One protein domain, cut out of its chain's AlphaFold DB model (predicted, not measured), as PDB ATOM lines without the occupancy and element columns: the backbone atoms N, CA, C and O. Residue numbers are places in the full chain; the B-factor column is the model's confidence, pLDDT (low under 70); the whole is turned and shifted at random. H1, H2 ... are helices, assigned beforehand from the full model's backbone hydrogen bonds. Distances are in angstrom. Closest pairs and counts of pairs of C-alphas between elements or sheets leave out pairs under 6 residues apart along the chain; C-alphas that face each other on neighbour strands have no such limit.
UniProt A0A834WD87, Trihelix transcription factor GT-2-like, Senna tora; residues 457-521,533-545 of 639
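What this domain is: This is residues 457 to 521 and 533 to 545 of the 639 residues of the protein "Trihelix transcription factor GT-2-like" of Senna tora (UniProt A0A834WD87). One long helix, H4, runs like a beam along the length of the domain, and three shorter helices, H3, H1 and H5 in that order along it, are set crosswise over one side of it. H1 and H5 run nearly side by side with a loose gap between them, H3 runs the other way at a slant to H1, and the short H2 follows the last residues of H1 after a tight link; residues 474 to 479, of which 474 belongs to H2, stick out on the way to H3. The printed part has 78 residues with five named helices, in the order H1, H2, H3, H4, H5, and no named strand. The class is all helix. The whole is compact, with a radius of gyration of the C-alphas of 12.9 A and spans of 38 by 28 by 18 A.

Where its parts are: H1 is residues 457 to 468, 16.5 A from first to last C-alpha, beginning with C-alpha 457 at (206.366, 168.195, 170.001). H2 is residues 470 to 474. H3, residues 480 to 492, is 18.9 A long. H4, residues 499 to 519, is the longest at 30.5 A, from C-alpha 499 at (223.538, 171.280, 167.386). H5, residues 533 to 545, is 17.7 A long and ends with C-alpha 545 at (216.100, 153.927, 190.364).

How they stand to each other: H4 is the hub, touching three helices. H3 touches it about perpendicular, at 80 degrees, with residues 483 to 487 alone; the closest C-alphas, of Ser 487 and Ala 499, are 4.9 A apart. H1 only just touches H4, with 3 pairs of C-alphas within 8 A, about perpendicular at 86 degrees; the closest C-alphas are those of Leu 462 and Cys 502, 7.1 A. H5 also only just touches H4, with 3 such pairs, at 82 degrees, about perpendicular; the closest are those of Phe 513 and Phe 533, 6.4 A. H1 and H3 touch at a steep tilt of 46 degrees, opposite ways, with the C-alphas of Leu 465 and Ile 486 closest at 6.3 A. H1 and H5 are close but not clearly touching, at a shallow tilt of 8 degrees, the same way; their closest C-alphas, of Thr 467 and Leu 539, are 7.6 A apart. H1 and H2 meet only through their link. H3 and H5 are apart. In H1, H2, H3, H4 and H5 every O i to N i+4 pair is within hydrogen-bond range.

The domain as a whole: The two C-alphas farthest apart, of Arg 492 and Lys 521, are 39.2 A apart. Residues 522 to 532 are not printed, and C-alphas 521 and 533 are 14.7 A apart across that cut. Of the links printed whole, none is long. The mean pLDDT of the printed part is 80.6; residue 476, residues 517 to 521 and residues 533 to 545 are under 70.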
ATOM      1  N   VAL A 457     205.930 169.480 170.586       86.31
ATOM      2  CA  VAL A 457     206.366 168.195 170.001       86.31
ATOM      3  C   VAL A 457     207.862 168.191 169.655       86.31
ATOM      4  O   VAL A 457     208.555 167.216 169.920       86.31
ATOM      5  N   GLU A 458     208.396 169.304 169.142       91.75
ATOM      6  CA  GLU A 458     209.831 169.444 168.857       91.75
ATOM      7  C   GLU A 458     210.670 169.388 170.147       91.75
ATOM      8  O   GLU A 458     211.731 168.763 170.184       91.75
ATOM      9  N   VAL A 459     210.179 170.000 171.231       90.94
ATOM     10  CA  VAL A 459     210.834 169.949 172.545       90.94
ATOM     11  C   VAL A 459     210.760 168.553 173.161       90.94
ATOM     12  O   VAL A 459     211.771 168.063 173.658       90.94
ATOM     13  N   GLU A 460     209.613 167.879 173.095       86.81
ATOM     14  CA  GLU A 460     209.470 166.497 173.567       86.81
ATOM     15  C   GLU A 460     210.394 165.532 172.815       86.81
ATOM     16  O   GLU A 460     210.974 164.637 173.435       86.81
ATOM     17  N   THR A 461     210.569 165.728 171.504       91.75
ATOM     18  CA  THR A 461     211.517 164.971 170.675       91.75
ATOM     19  C   THR A 461     212.963 165.261 171.074       91.75
ATOM     20  O   THR A 461     213.720 164.318 171.292       91.75
ATOM     21  N   LEU A 462     213.345 166.529 171.284       93.06
ATOM     22  CA  LEU A 462     214.672 166.886 171.805       93.06
ATOM     23  C   LEU A 462     214.953 166.222 173.166       93.06
ATOM     24  O   LEU A 462     216.055 165.719 173.384       93.06
ATOM     25  N   ILE A 463     213.962 166.190 174.065       90.44
ATOM     26  CA  ILE A 463     214.083 165.543 175.380       90.44
ATOM     27  C   ILE A 463     214.283 164.029 175.219       90.44
ATOM     28  O   ILE A 463     215.238 163.488 175.774       90.44
ATOM     29  N   LYS A 464     213.449 163.351 174.414       89.81
ATOM     30  CA  LYS A 464     213.571 161.906 174.122       89.81
ATOM     31  C   LYS A 464     214.939 161.557 173.521       89.81
ATOM     32  O   LYS A 464     215.608 160.646 173.999       89.81
ATOM     33  N   LEU A 465     215.393 162.314 172.520       92.44
ATOM     34  CA  LEU A 465     216.682 162.088 171.858       92.44
ATOM     35  C   LEU A 465     217.870 162.276 172.802       92.44
ATOM     36  O   LEU A 465     218.779 161.447 172.816       92.44
ATOM     37  N   ARG A 466     217.855 163.329 173.629       90.62
ATOM     38  CA  ARG A 466     218.903 163.540 174.630       90.62
ATOM     39  C   ARG A 466     218.906 162.420 175.671       90.62
ATOM     40  O   ARG A 466     219.984 161.979 176.059       90.62
ATOM     41  N   THR A 467     217.737 161.965 176.128       87.06
ATOM     42  CA  THR A 467     217.606 160.833 177.063       87.06
ATOM     43  C   THR A 467     218.227 159.562 176.513       87.06
ATOM     44  O   THR A 467     219.025 158.935 177.203       87.06
ATOM     45  N   ASN A 468     217.920 159.202 175.267       86.75
ATOM     46  CA  ASN A 468     218.423 157.964 174.666       86.75
ATOM     47  C   ASN A 468     219.961 157.952 174.539       86.75
ATOM     48  O   ASN A 468     220.568 156.890 174.448       86.75
ATOM     49  N   LEU A 469     220.593 159.131 174.576       85.88
ATOM     50  CA  LEU A 469     222.043 159.321 174.555       85.88
ATOM     51  C   LEU A 469     222.636 159.649 175.941       85.88
ATOM     52  O   LEU A 469     223.842 159.859 176.052       85.88
ATOM     53  N   ASP A 470     221.837 159.679 177.016       85.19
ATOM     54  CA  ASP A 470     222.283 160.051 178.369       85.19
ATOM     55  C   ASP A 470     223.393 159.134 178.911       85.19
ATOM     56  O   ASP A 470     224.291 159.622 179.596       85.19
ATOM     57  N   ALA A 471     223.397 157.853 178.526       83.19
ATOM     58  CA  ALA A 471     224.490 156.927 178.824       83.19
ATOM     59  C   ALA A 471     225.828 157.404 178.221       83.19
ATOM     60  O   ALA A 471     226.814 157.520 178.944       83.19
ATOM     61  N   LYS A 472     225.843 157.813 176.940       79.00
ATOM     62  CA  LYS A 472     227.032 158.401 176.289       79.00
ATOM     63  C   LYS A 472     227.441 159.751 176.903       79.00
ATOM     64  O   LYS A 472     228.594 160.150 176.814       79.00
ATOM     65  N   TYR A 473     226.512 160.478 177.535       80.12
ATOM     66  CA  TYR A 473     226.817 161.707 178.290       80.12
ATOM     67  C   TYR A 473     227.398 161.453 179.693       80.12
ATOM     68  O   TYR A 473     227.923 162.398 180.299       80.12
ATOM     69  N   GLN A 474     227.257 160.230 180.217       76.69
ATOM     70  CA  GLN A 474     227.814 159.779 181.495       76.69
ATOM     71  C   GLN A 474     229.259 159.277 181.337       76.69
ATOM     72  O   GLN A 474     230.043 159.372 182.277       76.69
ATOM     73  N   GLU A 475     229.608 158.791 180.148       80.94
ATOM     74  CA  GLU A 475     230.980 158.516 179.722       80.94
ATOM     75  C   GLU A 475     231.807 159.819 179.672       80.94
ATOM     76  O   GLU A 475     231.308 160.886 179.293       80.94
ATOM     77  N   ASN A 476     233.081 159.760 180.072       54.31
ATOM     78  CA  ASN A 476     233.944 160.939 180.252       54.31
ATOM     79  C   ASN A 476     234.558 161.457 178.931       54.31
ATOM     80  O   ASN A 476     235.737 161.797 178.869       54.31
ATOM     81  N   GLY A 477     233.751 161.510 177.869       73.38
ATOM     82  CA  GLY A 477     234.155 161.940 176.528       73.38
ATOM     83  C   GLY A 477     233.814 163.403 176.184       73.38
ATOM     84  O   GLY A 477     233.061 164.077 176.901       73.38
ATOM     85  N   PRO A 478     234.330 163.917 175.048       78.25
ATOM     86  CA  PRO A 478     233.996 165.244 174.542       78.25
ATOM     87  C   PRO A 478     232.518 165.320 174.134       78.25
ATOM     88  O   PRO A 478     232.053 164.638 173.228       78.25
ATOM     89  N   LYS A 479     231.762 166.216 174.773       82.56
ATOM     90  CA  LYS A 479     230.295 166.311 174.618       82.56
ATOM     91  C   LYS A 479     229.832 167.038 173.343       82.56
ATOM     92  O   LYS A 479     228.639 167.284 173.200       82.56
ATOM     93  N   GLY A 480     230.753 167.389 172.441       84.31
ATOM     94  CA  GLY A 480     230.483 168.071 171.167       84.31
ATOM     95  C   GLY A 480     229.732 167.191 170.159       84.31
ATOM     96  O   GLY A 480     228.572 167.497 169.879       84.31
ATOM     97  N   PRO A 481     230.319 166.068 169.696       88.56
ATOM     98  CA  PRO A 481     229.691 165.160 168.728       88.56
ATOM     99  C   PRO A 481     228.308 164.641 169.145       88.56
ATOM    100  O   PRO A 481     227.440 164.438 168.303       88.56
ATOM    101  N   LEU A 482     228.040 164.502 170.449       89.31
ATOM    102  CA  LEU A 482     226.715 164.110 170.952       89.31
ATOM    103  C   LEU A 482     225.620 165.142 170.616       89.31
ATOM    104  O   LEU A 482     224.478 164.768 170.354       89.31
ATOM    105  N   TRP A 483     225.947 166.440 170.559       93.00
ATOM    106  CA  TRP A 483     224.999 167.467 170.101       93.00
ATOM    107  C   TRP A 483     224.789 167.444 168.587       93.00
ATOM    108  O   TRP A 483     223.712 167.814 168.114       93.00
ATOM    109  N   GLU A 484     225.784 166.989 167.830       93.56
ATOM    110  CA  GLU A 484     225.682 166.784 166.386       93.56
ATOM    111  C   GLU A 484     224.811 165.558 166.082       93.56
ATOM    112  O   GLU A 484     223.872 165.681 165.292       93.56
ATOM    113  N   GLU A 485     225.002 164.447 166.807       93.06
ATOM    114  CA  GLU A 485     224.144 163.251 166.778       93.06
ATOM    115  C   GLU A 485     222.682 163.602 167.116       93.06
ATOM    116  O   GLU A 485     221.770 163.237 166.368       93.06
ATOM    117  N   ILE A 486     222.449 164.403 168.168       93.50
ATOM    118  CA  ILE A 486     221.121 164.952 168.489       93.50
ATOM    119  C   ILE A 486     220.582 165.818 167.342       93.50
ATOM    120  O   ILE A 486     219.412 165.688 166.994       93.50
ATOM    121  N   SER A 487     221.388 166.689 166.724       94.50
ATOM    122  CA  SER A 487     220.911 167.546 165.624       94.50
ATOM    123  C   SER A 487     220.551 166.755 164.359       94.50
ATOM    124  O   SER A 487     219.541 167.037 163.712       94.50
ATOM    125  N   ALA A 488     221.318 165.709 164.042       94.69
ATOM    126  CA  ALA A 488     221.039 164.793 162.943       94.69
ATOM    127  C   ALA A 488     219.806 163.922 163.230       94.69
ATOM    128  O   ALA A 488     219.016 163.653 162.327       94.69
ATOM    129  N   ALA A 489     219.589 163.508 164.481       92.31
ATOM    130  CA  ALA A 489     218.368 162.821 164.887       92.31
ATOM    131  C   ALA A 489     217.135 163.745 164.847       92.31
ATOM    132  O   ALA A 489     216.120 163.360 164.273       92.31
ATOM    133  N   MET A 490     217.232 164.987 165.334       94.06
ATOM    134  CA  MET A 490     216.174 166.002 165.196       94.06
ATOM    135  C   MET A 490     215.792 166.205 163.723       94.06
ATOM    136  O   MET A 490     214.609 166.155 163.390       94.06
ATOM    137  N   ARG A 491     216.782 166.320 162.825       93.94
ATOM    138  CA  ARG A 491     216.558 166.423 161.374       93.94
ATOM    139  C   ARG A 491     215.869 165.185 160.789       93.94
ATOM    140  O   ARG A 491     214.971 165.349 159.970       93.94
ATOM    141  N   ARG A 492     216.218 163.969 161.234       93.88
ATOM    142  CA  ARG A 492     215.508 162.724 160.860       93.88
ATOM    143  C   ARG A 492     214.052 162.690 161.345       93.88
ATOM    144  O   ARG A 492     213.227 162.070 160.692       93.88
ATOM    145  N   HIS A 493     213.724 163.392 162.429       88.81
ATOM    146  CA  HIS A 493     212.345 163.616 162.887       88.81
ATOM    147  C   HIS A 493     211.666 164.846 162.236       88.81
ATOM    148  O   HIS A 493     210.636 165.302 162.723       88.81
ATOM    149  N   GLY A 494     212.229 165.407 161.157       90.12
ATOM    150  CA  GLY A 494     211.687 166.571 160.439       90.12
ATOM    151  C   GLY A 494     212.045 167.938 161.045       90.12
ATOM    152  O   GLY A 494     211.765 168.974 160.442       90.12
ATOM    153  N   TYR A 495     212.712 167.978 162.200       91.56
ATOM    154  CA  TYR A 495     213.053 169.210 162.915       91.56
ATOM    155  C   TYR A 495     214.474 169.675 162.574       91.56
ATOM    156  O   TYR A 495     215.451 169.278 163.211       91.56
ATOM    157  N   ASN A 496     214.621 170.532 161.560       91.06
ATOM    158  CA  ASN A 496     215.936 170.996 161.101       91.06
ATOM    159  C   ASN A 496     216.564 172.056 162.039       91.06
ATOM    160  O   ASN A 496     216.649 173.242 161.715       91.06
ATOM    161  N   ARG A 497     217.015 171.623 163.223       88.75
ATOM    162  CA  ARG A 497     217.738 172.433 164.218       88.75
ATOM    163  C   ARG A 497     219.233 172.106 164.208       88.75
ATOM    164  O   ARG A 497     219.622 170.949 164.099       88.75
ATOM    165  N   ASN A 498     220.076 173.126 164.365       91.50
ATOM    166  CA  ASN A 498     221.528 172.956 164.512       91.50
ATOM    167  C   ASN A 498     221.898 172.519 165.948       91.50
ATOM    168  O   ASN A 498     221.246 172.944 166.903       91.50
ATOM    169  N   ALA A 499     222.983 171.757 166.114       92.00
ATOM    170  CA  ALA A 499     223.538 171.280 167.386       92.00
ATOM    171  C   ALA A 499     223.609 172.373 168.469       92.00
ATOM    172  O   ALA A 499     223.131 172.176 169.589       92.00
ATOM    173  N   LYS A 500     224.097 173.572 168.113       91.12
ATOM    174  CA  LYS A 500     224.154 174.742 169.010       91.12
ATOM    175  C   LYS A 500     222.773 175.151 169.552       91.12
ATOM    176  O   LYS A 500     222.665 175.463 170.734       91.12
ATOM    177  N   ARG A 501     221.723 175.103 168.720       88.31
ATOM    178  CA  ARG A 501     220.334 175.410 169.116       88.31
ATOM    179  C   ARG A 501     219.730 174.298 169.980       88.31
ATOM    180  O   ARG A 501     219.029 174.599 170.939       88.31
ATOM    181  N   CYS A 502     220.025 173.030 169.682       90.50
ATOM    182  CA  CYS A 502     219.607 171.895 170.514       90.50
ATOM    183  C   CYS A 502     220.222 171.968 171.921       90.50
ATOM    184  O   CYS A 502     219.496 171.838 172.908       90.50
ATOM    185  N   LYS A 503     221.526 172.270 172.015       92.75
ATOM    186  CA  LYS A 503     222.233 172.510 173.281       92.75
ATOM    187  C   LYS A 503     221.615 173.677 174.061       92.75
ATOM    188  O   LYS A 503     221.181 173.488 175.191       92.75
ATOM    189  N   GLU A 504     221.514 174.852 173.436       91.38
ATOM    190  CA  GLU A 504     220.923 176.068 174.020       91.38
ATOM    191  C   GLU A 504     219.513 175.810 174.573       91.38
ATOM    192  O   GLU A 504     219.178 176.224 175.686       91.38
ATOM    193  N   LYS A 505     218.670 175.096 173.818       90.31
ATOM    194  CA  LYS A 505     217.312 174.763 174.249       90.31
ATOM    195  C   LYS A 505     217.308 173.794 175.430       90.31
ATOM    196  O   LYS A 505     216.557 174.021 176.377       90.31
ATOM    197  N   TRP A 506     218.146 172.757 175.397       89.62
ATOM    198  CA  TRP A 506     218.280 171.796 176.491       89.62
ATOM    199  C   TRP A 506     218.784 172.455 177.784       89.62
ATOM    200  O   TRP A 506     218.208 172.238 178.848       89.62
ATOM    201  N   GLU A 507     219.807 173.308 177.708       89.94
ATOM    202  CA  GLU A 507     220.357 174.029 178.863       89.94
ATOM    203  C   GLU A 507     219.318 174.967 179.496       89.94
ATOM    204  O   GLU A 507     219.156 174.975 180.719       89.94
ATOM    205  N   ASN A 508     218.532 175.674 178.675       87.81
ATOM    206  CA  ASN A 508     217.407 176.477 179.156       87.81
ATOM    207  C   ASN A 508     216.320 175.621 179.831       87.81
ATOM    208  O   ASN A 508     215.873 175.961 180.924       87.81
ATOM    209  N   ILE A 509     215.922 174.491 179.238       85.81
ATOM    210  CA  ILE A 509     214.943 173.564 179.839       85.81
ATOM    211  C   ILE A 509     215.443 173.047 181.196       85.81
ATOM    212  O   ILE A 509     214.713 173.113 182.186       85.81
ATOM    213  N   ASN A 510     216.702 172.609 181.275       85.06
ATOM    214  CA  ASN A 510     217.297 172.116 182.517       85.06
ATOM    215  C   ASN A 510     217.421 173.204 183.598       85.06
ATOM    216  O   ASN A 510     217.294 172.895 184.783       85.06
ATOM    217  N   LYS A 511     217.618 174.473 183.219       82.75
ATOM    218  CA  LYS A 511     217.604 175.617 184.148       82.75
ATOM    219  C   LYS A 511     216.232 175.791 184.812       82.75
ATOM    220  O   LYS A 511     216.169 175.944 186.031       82.75
ATOM    221  N   TYR A 512     215.141 175.712 184.044       74.88
ATOM    222  CA  TYR A 512     213.785 175.737 184.609       74.88
ATOM    223  C   TYR A 512     213.491 174.487 185.444       74.88
ATOM    224  O   TYR A 512     212.984 174.610 186.557       74.88
ATOM    225  N   PHE A 513     213.863 173.298 184.958       77.00
ATOM    226  CA  PHE A 513     213.656 172.042 185.681       77.00
ATOM    227  C   PHE A 513     214.335 172.032 187.058       77.00
ATOM    228  O   PHE A 513     213.675 171.729 188.049       77.00
ATOM    229  N   LYS A 514     215.615 172.433 187.145       77.56
ATOM    230  CA  LYS A 514     216.335 172.549 188.424       77.56
ATOM    231  C   LYS A 514     215.608 173.475 189.401       77.56
ATOM    232  O   LYS A 514     215.350 173.065 190.527       77.56
ATOM    233  N   LYS A 515     215.201 174.671 188.952       73.19
ATOM    234  CA  LYS A 515     214.491 175.650 189.793       73.19
ATOM    235  C   LYS A 515     213.166 175.105 190.347       73.19
ATOM    236  O   LYS A 515     212.841 175.349 191.509       73.19
ATOM    237  N   VAL A 516     212.399 174.365 189.540       70.94
ATOM    238  CA  VAL A 516     211.147 173.736 190.006       70.94
ATOM    239  C   VAL A 516     211.460 172.591 190.973       70.94
ATOM    240  O   VAL A 516     210.904 172.553 192.063       70.94
ATOM    241  N   LYS A 517     212.417 171.713 190.646       67.19
ATOM    242  CA  LYS A 517     212.795 170.572 191.499       67.19
ATOM    243  C   LYS A 517     213.338 170.991 192.872       67.19
ATOM    244  O   LYS A 517     213.062 170.323 193.864       67.19
ATOM    245  N   GLU A 518     214.065 172.101 192.941       58.53
ATOM    246  CA  GLU A 518     214.600 172.667 194.185       58.53
ATOM    247  C   GLU A 518     213.511 173.304 195.070       58.53
ATOM    248  O   GLU A 518     213.532 173.146 196.289       58.53
ATOM    249  N   SER A 519     212.494 173.933 194.465       56.59
ATOM    250  CA  SER A 519     211.327 174.466 195.192       56.59
ATOM    251  C   SER A 519     210.278 173.400 195.564       56.59
ATOM    252  O   SER A 519     209.475 173.615 196.474       56.59
ATOM    253  N   ASN A 520     210.334 172.205 194.962       55.09
ATOM    254  CA  ASN A 520     209.404 171.088 195.199       55.09
ATOM    255  C   ASN A 520     209.479 170.465 196.616       55.09
ATOM    256  O   ASN A 520     208.735 169.536 196.915       55.09
ATOM    257  N   LYS A 521     210.341 170.958 197.518       54.00
ATOM    258  CA  LYS A 521     210.311 170.586 198.948       54.00
ATOM    259  C   LYS A 521     209.198 171.281 199.755       54.00
ATOM    260  O   LYS A 521     209.035 170.955 200.928       54.00
ATOM    261  N   PHE A 533     207.865 169.170 183.175       66.38
ATOM    262  CA  PHE A 533     208.334 168.773 184.509       66.38
ATOM    263  C   PHE A 533     208.149 167.277 184.757       66.38
ATOM    264  O   PHE A 533     209.109 166.610 185.115       66.38
ATOM    265  N   HIS A 534     206.964 166.741 184.464       63.56
ATOM    266  CA  HIS A 534     206.669 165.316 184.601       63.56
ATOM    267  C   HIS A 534     207.553 164.432 183.711       63.56
ATOM    268  O   HIS A 534     208.064 163.421 184.182       63.56
ATOM    269  N   GLN A 535     207.810 164.837 182.460       63.09
ATOM    270  CA  GLN A 535     208.706 164.095 181.567       63.09
ATOM    271  C   GLN A 535     210.140 164.076 182.120       63.09
ATOM    272  O   GLN A 535     210.779 163.032 182.137       63.09
ATOM    273  N   LEU A 536     210.645 165.214 182.600       68.69
ATOM    274  CA  LEU A 536     212.016 165.336 183.102       68.69
ATOM    275  C   LEU A 536     212.193 164.709 184.491       68.69
ATOM    276  O   LEU A 536     213.208 164.062 184.734       68.69
ATOM    277  N   ASP A 537     211.223 164.846 185.397       65.31
ATOM    278  CA  ASP A 537     211.315 164.246 186.728       65.31
ATOM    279  C   ASP A 537     211.161 162.727 186.667       65.31
ATOM    280  O   ASP A 537     211.904 162.039 187.358       65.31
ATOM    281  N   ALA A 538     210.316 162.191 185.773       68.06
ATOM    282  CA  ALA A 538     210.285 160.758 185.481       68.06
ATOM    283  C   ALA A 538     211.663 160.252 185.022       68.06
ATOM    284  O   ALA A 538     212.171 159.292 185.587       68.06
ATOM    285  N   LEU A 539     212.318 160.949 184.087       62.88
ATOM    286  CA  LEU A 539     213.655 160.587 183.593       62.88
ATOM    287  C   LEU A 539     214.738 160.646 184.680       62.88
ATOM    288  O   LEU A 539     215.592 159.762 184.762       62.88
ATOM    289  N   TYR A 540     214.711 161.664 185.543       63.09
ATOM    290  CA  TYR A 540     215.660 161.764 186.654       63.09
ATOM    291  C   TYR A 540     215.348 160.777 187.794       63.09
ATOM    292  O   TYR A 540     216.290 160.296 188.425       63.09
ATOM    293  N   ARG A 541     214.075 160.423 188.034       59.31
ATOM    294  CA  ARG A 541     213.676 159.352 188.966       59.31
ATOM    295  C   ARG A 541     214.070 157.978 188.436       59.31
ATOM    296  O   ARG A 541     214.703 157.231 189.175       59.31
ATOM    297  N   GLU A 542     213.792 157.674 187.169       56.91
ATOM    298  CA  GLU A 542     214.192 156.426 186.508       56.91
ATOM    299  C   GLU A 542     215.713 156.255 186.569       56.91
ATOM    300  O   GLU A 542     216.189 155.217 187.022       56.91
ATOM    301  N   LYS A 543     216.494 157.294 186.229       50.72
ATOM    302  CA  LYS A 543     217.961 157.240 186.339       50.72
ATOM    303  C   LYS A 543     218.441 157.001 187.777       50.72
ATOM    304  O   LYS A 543     219.406 156.263 187.962       50.72
ATOM    305  N   SER A 544     217.774 157.560 188.794       48.69
ATOM    306  CA  SER A 544     218.090 157.230 190.194       48.69
ATOM    307  C   SER A 544     217.673 155.808 190.590       48.69
ATOM    308  O   SER A 544     218.436 155.131 191.266       48.69
ATOM    309  N   PHE A 545     216.531 155.306 190.114       49.78
ATOM    310  CA  PHE A 545     216.100 153.927 190.364       49.78
ATOM    311  C   PHE A 545     217.077 152.922 189.744       49.78
ATOM    312  O   PHE A 545     217.506 151.983 190.404       49.78
TER     313      PHE A 545